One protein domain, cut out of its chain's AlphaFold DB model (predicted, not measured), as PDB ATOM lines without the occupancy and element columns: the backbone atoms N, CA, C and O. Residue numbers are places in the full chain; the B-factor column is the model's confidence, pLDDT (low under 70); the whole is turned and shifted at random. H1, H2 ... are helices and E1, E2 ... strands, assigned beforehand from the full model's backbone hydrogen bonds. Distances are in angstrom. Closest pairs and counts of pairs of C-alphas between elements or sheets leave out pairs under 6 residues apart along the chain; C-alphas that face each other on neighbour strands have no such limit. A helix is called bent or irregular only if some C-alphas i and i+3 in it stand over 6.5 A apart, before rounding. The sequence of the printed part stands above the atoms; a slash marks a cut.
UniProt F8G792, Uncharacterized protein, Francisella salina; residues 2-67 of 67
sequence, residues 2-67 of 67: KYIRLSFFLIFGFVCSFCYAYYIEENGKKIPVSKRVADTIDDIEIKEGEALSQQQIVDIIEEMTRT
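This is residues 2 to 67 of the 67 residues of an uncharacterized protein of Francisella salina (UniProt F8G792). A long helical arm, H1, sticks out from a small compact head, in which the strand hairpin E1 E2 and the helices H2 and H3 come together. In the head, H3 lies over one face of the hairpin and also packs on the first part of H2, which it meets at a steep slant. The 66 printed residues include three named helices and two named strands, in the order H1, E1, E2, H2, H3, and the class is mostly helix; the sheet, in the order E1 - E2, is antiparallel. The whole is only just extended, close to loose, with a radius of gyration of the C-alphas of 16.7 A. It spans 53 by 26 by 22 A, and the arm of residues 2 to 18 makes the great length.

The printed part begins with H1, residues 2 to 17, the longest helix, 23.1 A from first to last C-alpha, with C-alpha 2 at (124.012, 129.714, 179.316) and C-alpha 17 at (135.164, 110.511, 172.801). A tight link of 4 residues leads to strand E1, residues 22 to 26, which is 12.9 A long from first to last C-alpha. After a tight link of 2 residues comes strand E2, residues 29 to 33, 12.4 A long. One residue, Ser 34, makes the tight link to helix H2, residues 35 to 48, which measures 19.8 A. It starts at C-alpha 35, at (141.744, 106.038, 161.539). A tight link of 5 residues then leads to helix H3, residues 54 to 66, 18.7 A long, which ends at C-alpha 66, at (156.911, 108.435, 165.245). Thr 67 follows as the chain's last residue.

E1 and E2 form a hairpin, antiparallel, with 143 degrees between their N-to-C directions. The C-alphas of Glu 25 and Lys 30 face each other at 4.8 A. Across the pair, N 29 and O 26 are within hydrogen-bond range at 2.8 A, and N 33 and O 22 at 3.0 A. Residues 54 to 65 of H3 make 10 pairs of C-alphas within 10 A with E1 and 8 with E2. The closest C-alphas of H3 and E1 are those of Gln 54 and Glu 26, 7.1 A apart; those of H3 and E2 are Ile 61 and Val 33, 7.2 A apart. H2 touches H3 with its residues 37 to 41 alone, and the closest C-alphas are those of Val 37 and Ile 61, at 6.5 A. Their lines stand at a steep tilt of 45 degrees, and they run opposite ways. The closest C-alphas of E1 and H2 are those of Tyr 22 and Lys 35, 6.7 A apart. H1 is apart from E2, H2 and H3. In H1, H2 and H3 every O i to N i+4 pair is within hydrogen-bond range, and no helix is bent.

The two C-alphas farthest apart are those of Lys 2 and Glu 50, at 54.1 A, and the C-alphas of Lys 2 and Thr 67 are 40.6 A apart. Residues 2 to 18, of which 2 to 17 belong to H1, stand free. The body without them has 49 residues, spans 26 by 23 by 21 A and has a radius of gyration of 10.5 A, 1.09 times that of a compact globule of as many residues. The printed part has no cut, and no link between the named elements is long. The mean pLDDT of the printed part is 76.4; it is under 70 at residue 2, residues 16 to 30 and residues 65 to 67, and E1 has a mean of 58.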
ATOM      1  N   LYS A   2     122.692 130.101 178.756       63.31
ATOM      2  CA  LYS A   2     124.012 129.714 179.316       63.31
ATOM      3  C   LYS A   2     124.160 128.208 179.609       63.31
ATOM      4  O   LYS A   2     125.169 127.618 179.247       63.31
ATOM      5  N   TYR A   3     123.121 127.590 180.173       74.19
ATOM      6  CA  TYR A   3     123.108 126.154 180.483       74.19
ATOM      7  C   TYR A   3     123.054 125.277 179.231       74.19
ATOM      8  O   TYR A   3     123.839 124.352 179.125       74.19
ATOM      9  N   ILE A   4     122.236 125.643 178.238       79.50
ATOM     10  CA  ILE A   4     122.148 124.942 176.941       79.50
ATOM     11  C   ILE A   4     123.513 124.886 176.245       79.50
ATOM     12  O   ILE A   4     123.904 123.852 175.715       79.50
ATOM     13  N   ARG A   5     124.265 125.992 176.287       79.06
ATOM     14  CA  ARG A   5     125.606 126.068 175.702       79.06
ATOM     15  C   ARG A   5     126.589 125.127 176.403       79.06
ATOM     16  O   ARG A   5     127.375 124.468 175.737       79.06
ATOM     17  N   LEU A   6     126.512 125.041 177.732       84.62
ATOM     18  CA  LEU A   6     127.339 124.137 178.534       84.62
ATOM     19  C   LEU A   6     126.978 122.663 178.285       84.62
ATOM     20  O   LEU A   6     127.868 121.841 178.088       84.62
ATOM     21  N   SER A   7     125.683 122.344 178.219       83.50
ATOM     22  CA  SER A   7     125.184 121.011 177.861       83.50
ATOM     23  C   SER A   7     125.670 120.582 176.480       83.50
ATOM     24  O   SER A   7     126.076 119.440 176.303       83.50
ATOM     25  N   PHE A   8     125.677 121.504 175.513       85.62
ATOM     26  CA  PHE A   8     126.129 121.229 174.154       85.62
ATOM     27  C   PHE A   8     127.612 120.850 174.108       85.62
ATOM     28  O   PHE A   8     127.955 119.865 173.469       85.62
ATOM     29  N   PHE A   9     128.486 121.562 174.827       85.62
ATOM     30  CA  PHE A   9     129.910 121.206 174.888       85.62
ATOM     31  C   PHE A   9     130.164 119.875 175.603       85.62
ATOM     32  O   PHE A   9     131.042 119.129 175.181       85.62
ATOM     33  N   LEU A  10     129.384 119.550 176.640       86.00
ATOM     34  CA  LEU A  10     129.482 118.262 177.332       86.00
ATOM     35  C   LEU A  10     129.046 117.097 176.435       86.00
ATOM     36  O   LEU A  10     129.741 116.089 176.365       86.00
ATOM     37  N   ILE A  11     127.938 117.253 175.708       85.00
ATOM     38  CA  ILE A  11     127.455 116.244 174.757       85.00
ATOM     39  C   ILE A  11     128.418 116.125 173.574       85.00
ATOM     40  O   ILE A  11     128.739 115.020 173.160       85.00
ATOM     41  N   PHE A  12     128.925 117.243 173.055       81.94
ATOM     42  CA  PHE A  12     129.877 117.248 171.948       81.94
ATOM     43  C   PHE A  12     131.202 116.579 172.335       81.94
ATOM     44  O   PHE A  12     131.672 115.707 171.615       81.94
ATOM     45  N   GLY A  13     131.760 116.900 173.508       80.44
ATOM     46  CA  GLY A  13     132.950 116.226 174.036       80.44
ATOM     47  C   GLY A  13     132.722 114.730 174.281       80.44
ATOM     48  O   GLY A  13     133.588 113.919 173.962       80.44
ATOM     49  N   PHE A  14     131.537 114.353 174.770       78.44
ATOM     50  CA  PHE A  14     131.146 112.954 174.937       78.44
ATOM     51  C   PHE A  14     131.066 112.220 173.593       78.44
ATOM     52  O   PHE A  14     131.671 111.164 173.451       78.44
ATOM     53  N   VAL A  15     130.412 112.789 172.578       76.75
ATOM     54  CA  VAL A  15     130.309 112.196 171.232       76.75
ATOM     55  C   VAL A  15     131.683 112.075 170.570       76.75
ATOM     56  O   VAL A  15     132.004 111.015 170.041       76.75
ATOM     57  N   CYS A  16     132.533 113.100 170.672       68.50
ATOM     58  CA  CYS A  16     133.904 113.047 170.165       68.50
ATOM     59  C   CYS A  16     134.765 111.982 170.865       68.50
ATOM     60  O   CYS A  16     135.699 111.479 170.251       68.50
ATOM     61  N   SER A  17     134.446 111.592 172.106       63.81
ATOM     62  CA  SER A  17     135.164 110.511 172.801       63.81
ATOM     63  C   SER A  17     134.874 109.114 172.237       63.81
ATOM     64  O   SER A  17     135.724 108.236 172.331       63.81
ATOM     65  N   PHE A  18     133.718 108.914 171.589       59.00
ATOM     66  CA  PHE A  18     133.414 107.674 170.857       59.00
ATOM     67  C   PHE A  18     134.000 107.663 169.445       59.00
ATOM     68  O   PHE A  18     133.979 106.638 168.768       59.00
ATOM     69  N   CYS A  19     134.552 108.788 168.996       57.66
ATOM     70  CA  CYS A  19     135.240 108.895 167.726       57.66
ATOM     71  C   CYS A  19     136.719 108.514 167.858       57.66
ATOM     72  O   CYS A  19     137.519 109.310 167.405       57.66
ATOM     73  N   TYR A  20     137.116 107.380 168.458       55.72
ATOM     74  CA  TYR A  20     138.417 106.769 168.126       55.72
ATOM     75  C   TYR A  20     138.709 105.402 168.771       55.72
ATOM     76  O   TYR A  20     138.741 105.290 169.991       55.72
ATOM     77  N   ALA A  21     139.012 104.416 167.917       53.06
ATOM     78  CA  ALA A  21     140.098 103.420 167.997       53.06
ATOM     79  C   ALA A  21     139.678 102.186 167.183       53.06
ATOM     80  O   ALA A  21     138.870 101.378 167.640       53.06
ATOM     81  N   TYR A  22     140.219 102.044 165.971       54.66
ATOM     82  CA  TYR A  22     140.291 100.718 165.358       54.66
ATOM     83  C   TYR A  22     141.328  99.912 166.151       54.66
ATOM     84  O   TYR A  22     142.340 100.465 166.590       54.66
ATOM     85  N   TYR A  23     141.032  98.640 166.410       57.09
ATOM     86  CA  TYR A  23     141.888  97.749 167.189       57.09
ATOM     87  C   TYR A  23     142.503  96.719 166.256       57.09
ATOM     88  O   TYR A  23     141.770  95.981 165.601       57.09
ATOM     89  N   ILE A  24     143.830  96.644 166.238       62.16
ATOM     90  CA  ILE A  24     144.556  95.554 165.585       62.16
ATOM     91  C   ILE A  24     145.087  94.634 166.688       62.16
ATOM     92  O   ILE A  24     145.575  95.106 167.719       62.16
ATOM     93  N   GLU A  25     144.877  93.329 166.518       58.03
ATOM     94  CA  GLU A  25     145.206  92.299 167.504       58.03
ATOM     95  C   GLU A  25     146.629  91.778 167.260       58.03
ATOM     96  O   GLU A  25     146.866  91.068 166.290       58.03
ATOM     97  N   GLU A  26     147.570  92.099 168.149       58.69
ATOM     98  CA  GLU A  26     148.916  91.515 168.182       58.69
ATOM     99  C   GLU A  26     148.965  90.491 169.322       58.69
ATOM    100  O   GLU A  26     148.878  90.873 170.488       58.69
ATOM    101  N   ASN A  27     149.085  89.188 169.041       60.88
ATOM    102  CA  ASN A  27     149.201  88.156 170.091       60.88
ATOM    103  C   ASN A  27     148.099  88.233 171.186       60.88
ATOM    104  O   ASN A  27     148.329  87.881 172.344       60.88
ATOM    105  N   GLY A  28     146.902  88.730 170.836       61.66
ATOM    106  CA  GLY A  28     145.777  88.972 171.754       61.66
ATOM    107  C   GLY A  28     145.741  90.360 172.419       61.66
ATOM    108  O   GLY A  28     144.804  90.663 173.162       61.66
ATOM    109  N   LYS A  29     146.723  91.231 172.164       60.62
ATOM    110  CA  LYS A  29     146.782  92.612 172.654       60.62
ATOM    111  C   LYS A  29     146.230  93.569 171.600       60.62
ATOM    112  O   LYS A  29     146.677  93.598 170.461       60.62
ATOM    113  N   LYS A  30     145.256  94.379 172.008       66.94
ATOM    114  CA  LYS A  30     144.617  95.368 171.140       66.94
ATOM    115  C   LYS A  30     145.425  96.662 171.132       66.94
ATOM    116  O   LYS A  30     145.562  97.294 172.180       66.94
ATOM    117  N   ILE A  31     145.928  97.059 169.967       70.00
ATOM    118  CA  ILE A  31     146.634  98.333 169.784       70.00
ATOM    119  C   ILE A  31     145.634  99.362 169.242       70.00
ATOM    120  O   ILE A  31     145.044  99.122 168.186       70.00
ATOM    121  N   PRO A  32     145.392 100.480 169.952       71.69
ATOM    122  CA  PRO A  32     144.540 101.542 169.441       71.69
ATOM    123  C   PRO A  32     145.275 102.272 168.318       71.69
ATOM    124  O   PRO A  32     146.332 102.858 168.547       71.69
ATOM    125  N   VAL A  33     144.706 102.259 167.115       74.81
ATOM    126  CA  VAL A  33     145.297 102.950 165.966       74.81
ATOM    127  C   VAL A  33     144.451 104.109 165.490       74.81
ATOM    128  O   VAL A  33     143.221 104.113 165.592       74.81
ATOM    129  N   SER A  34     145.168 105.088 164.939       76.81
ATOM    130  CA  SER A  34     144.646 106.197 164.161       76.81
ATOM    131  C   SER A  34     143.754 105.681 162.994       76.81
ATOM    132  O   SER A  34     144.196 104.818 162.255       76.81
ATOM    133  N   LYS A  35     142.548 106.219 162.752       78.50
ATOM    134  CA  LYS A  35     141.744 106.038 161.539       78.50
ATOM    135  C   LYS A  35     142.584 106.293 160.294       78.50
ATOM    136  O   LYS A  35     142.528 105.502 159.377       78.50
ATOM    137  N   ARG A  36     143.425 107.332 160.287       81.25
ATOM    138  CA  ARG A  36     144.336 107.582 159.162       81.25
ATOM    139  C   ARG A  36     145.307 106.419 158.934       81.25
ATOM    140  O   ARG A  36     145.617 106.119 157.791       81.25
ATOM    141  N   VAL A  37     145.792 105.795 160.009       82.38
ATOM    142  CA  VAL A  37     146.661 104.611 159.922       82.38
ATOM    143  C   VAL A  37     145.860 103.412 159.409       82.38
ATOM    144  O   VAL A  37     146.336 102.730 158.515       82.38
ATOM    145  N   ALA A  38     144.633 103.206 159.895       82.38
ATOM    146  CA  ALA A  38     143.740 102.153 159.408       82.38
ATOM    147  C   ALA A  38     143.406 102.317 157.914       82.38
ATOM    148  O   ALA A  38     143.610 101.387 157.151       82.38
ATOM    149  N   ASP A  39     143.012 103.519 157.485       85.81
ATOM    150  CA  ASP A  39     142.747 103.834 156.077       85.81
ATOM    151  C   ASP A  39     144.006 103.588 155.215       85.81
ATOM    152  O   ASP A  39     143.914 103.092 154.100       85.81
ATOM    153  N   THR A  40     145.203 103.879 155.747       86.88
ATOM    154  CA  THR A  40     146.475 103.614 155.046       86.88
ATOM    155  C   THR A  40     146.748 102.115 154.909       86.88
ATOM    156  O   THR A  40     147.221 101.681 153.863       86.88
ATOM    157  N   ILE A  41     146.465 101.325 155.948       86.38
ATOM    158  CA  ILE A  41     146.593  99.863 155.913       86.38
ATOM    159  C   ILE A  41     145.642  99.293 154.856       86.38
ATOM    160  O   ILE A  41     146.100  98.574 153.971       86.38
ATOM    161  N   ASP A  42     144.369  99.691 154.884       86.56
ATOM    162  CA  ASP A  42     143.358  99.251 153.916       86.56
ATOM    163  C   ASP A  42     143.750  99.631 152.475       86.56
ATOM    164  O   ASP A  42     143.661  98.808 151.564       86.56
ATOM    165  N   ASP A  43     144.240 100.856 152.247       90.75
ATOM    166  CA  ASP A  43     144.701 101.311 150.929       90.75
ATOM    167  C   ASP A  43     145.877 100.469 150.402       90.75
ATOM    168  O   ASP A  43     145.964 100.197 149.198       90.75
ATOM    169  N   ILE A  44     146.788 100.052 151.287       88.38
ATOM    170  CA  ILE A  44     147.905  99.174 150.927       88.38
ATOM    171  C   ILE A  44     147.383  97.777 150.583       88.38
ATOM    172  O   ILE A  44     147.748  97.258 149.529       88.38
ATOM    173  N   GLU A  45     146.494  97.197 151.392       87.50
ATOM    174  CA  GLU A  45     145.896  95.879 151.120       87.50
ATOM    175  C   GLU A  45     145.126  95.859 149.792       87.50
ATOM    176  O   GLU A  45     145.275  94.941 148.985       87.50
ATOM    177  N   ILE A  46     144.357  96.913 149.502       91.62
ATOM    178  CA  ILE A  46     143.641  97.067 148.228       91.62
ATOM    179  C   ILE A  46     144.622  97.160 147.055       91.62
ATOM    180  O   ILE A  46     144.360  96.613 145.980       91.62
ATOM    181  N   LYS A  47     145.743  97.862 147.236       91.75
ATOM    182  CA  LYS A  47     146.749  98.057 146.190       91.75
ATOM    183  C   LYS A  47     147.546  96.786 145.905       91.75
ATOM    184  O   LYS A  47     147.838  96.521 144.739       91.75
ATOM    185  N   GLU A  48     147.929  96.040 146.936       87.94
ATOM    186  CA  GLU A  48     148.667  94.783 146.777       87.94
ATOM    187  C   GLU A  48     147.741  93.627 146.380       87.94
ATOM    188  O   GLU A  48     148.188  92.662 145.764       87.94
ATOM    189  N   GLY A  49     146.438  93.754 146.652       91.50
ATOM    190  CA  GLY A  49     145.451  92.707 146.398       91.50
ATOM    191  C   GLY A  49     145.568  91.530 147.370       91.50
ATOM    192  O   GLY A  49     144.926  90.501 147.160       91.50
ATOM    193  N   GLU A  50     146.368  91.684 148.425       85.81
ATOM    194  CA  GLU A  50     146.614  90.698 149.469       85.81
ATOM    195  C   GLU A  50     146.499  91.368 150.841       85.81
ATOM    196  O   GLU A  50     146.799  92.551 151.003       85.81
ATOM    197  N   ALA A  51     146.050  90.596 151.832       86.12
ATOM    198  CA  ALA A  51     146.013  91.064 153.211       86.12
ATOM    199  C   ALA A  51     147.442  91.194 153.753       86.12
ATOM    200  O   ALA A  51     148.262  90.284 153.577       86.12
ATOM    201  N   LEU A  52     147.732  92.294 154.444       85.88
ATOM    202  CA  LEU A  52     149.038  92.510 155.045       85.88
ATOM    203  C   LEU A  52     149.237  91.547 156.216       85.88
ATOM    204  O   LEU A  52     148.322  91.233 156.983       85.88
ATOM    205  N   SER A  53     150.474  91.086 156.399       86.62
ATOM    206  CA  SER A  53     150.809  90.337 157.606       86.62
ATOM    207  C   SER A  53     150.740  91.243 158.834       86.62
ATOM    208  O   SER A  53     151.006  92.445 158.767       86.62
ATOM    209  N   GLN A  54     150.451  90.656 159.997       77.06
ATOM    210  CA  GLN A  54     150.389  91.420 161.245       77.06
ATOM    211  C   GLN A  54     151.677  92.201 161.532       77.06
ATOM    212  O   GLN A  54     151.604  93.323 162.020       77.06
ATOM    213  N   GLN A  55     152.843  91.641 161.196       81.88
ATOM    214  CA  GLN A  55     154.121  92.319 161.405       81.88
ATOM    215  C   GLN A  55     154.234  93.582 160.540       81.88
ATOM    216  O   GLN A  55     154.597  94.634 161.053       81.88
ATOM    217  N   GLN A  56     153.834  93.507 159.265       83.19
ATOM    218  CA  GLN A  56     153.814  94.670 158.368       83.19
ATOM    219  C   GLN A  56     152.864  95.754 158.877       83.19
ATOM    220  O   GLN A  56     153.192  96.936 158.846       83.19
ATOM    221  N   ILE A  57     151.700  95.351 159.385       84.06
ATOM    222  CA  ILE A  57     150.731  96.271 159.978       84.06
ATOM    223  C   ILE A  57     151.332  96.986 161.200       84.06
ATOM    224  O   ILE A  57     151.198  98.203 161.323       84.06
ATOM    225  N   VAL A  58     152.015  96.258 162.088       81.69
ATOM    226  CA  VAL A  58     152.685  96.830 163.270       81.69
ATOM    227  C   VAL A  58     153.780  97.816 162.867       81.69
ATOM    228  O   VAL A  58     153.823  98.920 163.411       81.69
ATOM    229  N   ASP A  59     154.606  97.464 161.885       84.56
ATOM    230  CA  ASP A  59     155.689  98.325 161.409       84.56
ATOM    231  C   ASP A  59     155.141  99.653 160.847       84.56
ATOM    232  O   ASP A  59     155.645 100.727 161.186       84.56
ATOM    233  N   ILE A  60     154.041  99.605 160.080       83.38
ATOM    234  CA  ILE A  60     153.345 100.796 159.556       83.38
ATOM    235  C   ILE A  60     152.810 101.670 160.700       83.38
ATOM    236  O   ILE A  60     152.939 102.897 160.672       83.38
ATOM    237  N   ILE A  61     152.210 101.053 161.723       82.06
ATOM    238  CA  ILE A  61     151.698 101.770 162.897       82.06
ATOM    239  C   ILE A  61     152.841 102.473 163.637       82.06
ATOM    240  O   ILE A  61     152.700 103.646 163.996       82.06
ATOM    241  N   GLU A  62     153.961 101.788 163.877       82.38
ATOM    242  CA  GLU A  62     155.119 102.368 164.564       82.38
ATOM    243  C   GLU A  62     155.724 103.539 163.785       82.38
ATOM    244  O   GLU A  62     156.025 104.582 164.376       82.38
ATOM    245  N   GLU A  63     155.875 103.395 162.469       83.69
ATOM    246  CA  GLU A  63     156.428 104.433 161.601       83.69
ATOM    247  C   GLU A  63     155.553 105.693 161.608       83.69
ATOM    248  O   GLU A  63     156.046 106.798 161.858       83.69
ATOM    249  N   MET A  64     154.238 105.525 161.457       76.81
ATOM    250  CA  MET A  64     153.276 106.628 161.457       76.81
ATOM    251  C   MET A  64     153.038 107.264 162.830       76.81
ATOM    252  O   MET A  64     152.524 108.377 162.900       76.81
ATOM    253  N   THR A  65     153.374 106.577 163.923       69.88
ATOM    254  CA  THR A  65     153.270 107.132 165.286       69.88
ATOM    255  C   THR A  65     154.517 107.933 165.672       69.88
ATOM    256  O   THR A  65     154.449 108.794 166.549       69.88
ATOM    257  N   ARG A  66     155.668 107.671 165.035       62.97
ATOM    258  CA  ARG A  66     156.911 108.435 165.245       62.97
ATOM    259  C   ARG A  66     156.973 109.750 164.462       62.97
ATOM    260  O   ARG A  66     157.837 110.566 164.785       62.97
ATOM    261  N   THR A  67     156.127 109.932 163.447       52.00
ATOM    262  CA  THR A  67     156.075 111.144 162.604       52.00
ATOM    263  C   THR A  67     155.041 112.147 163.098       52.00
ATOM    264  O   THR A  67     155.323 113.360 162.978       52.00
TER     265      THR A  67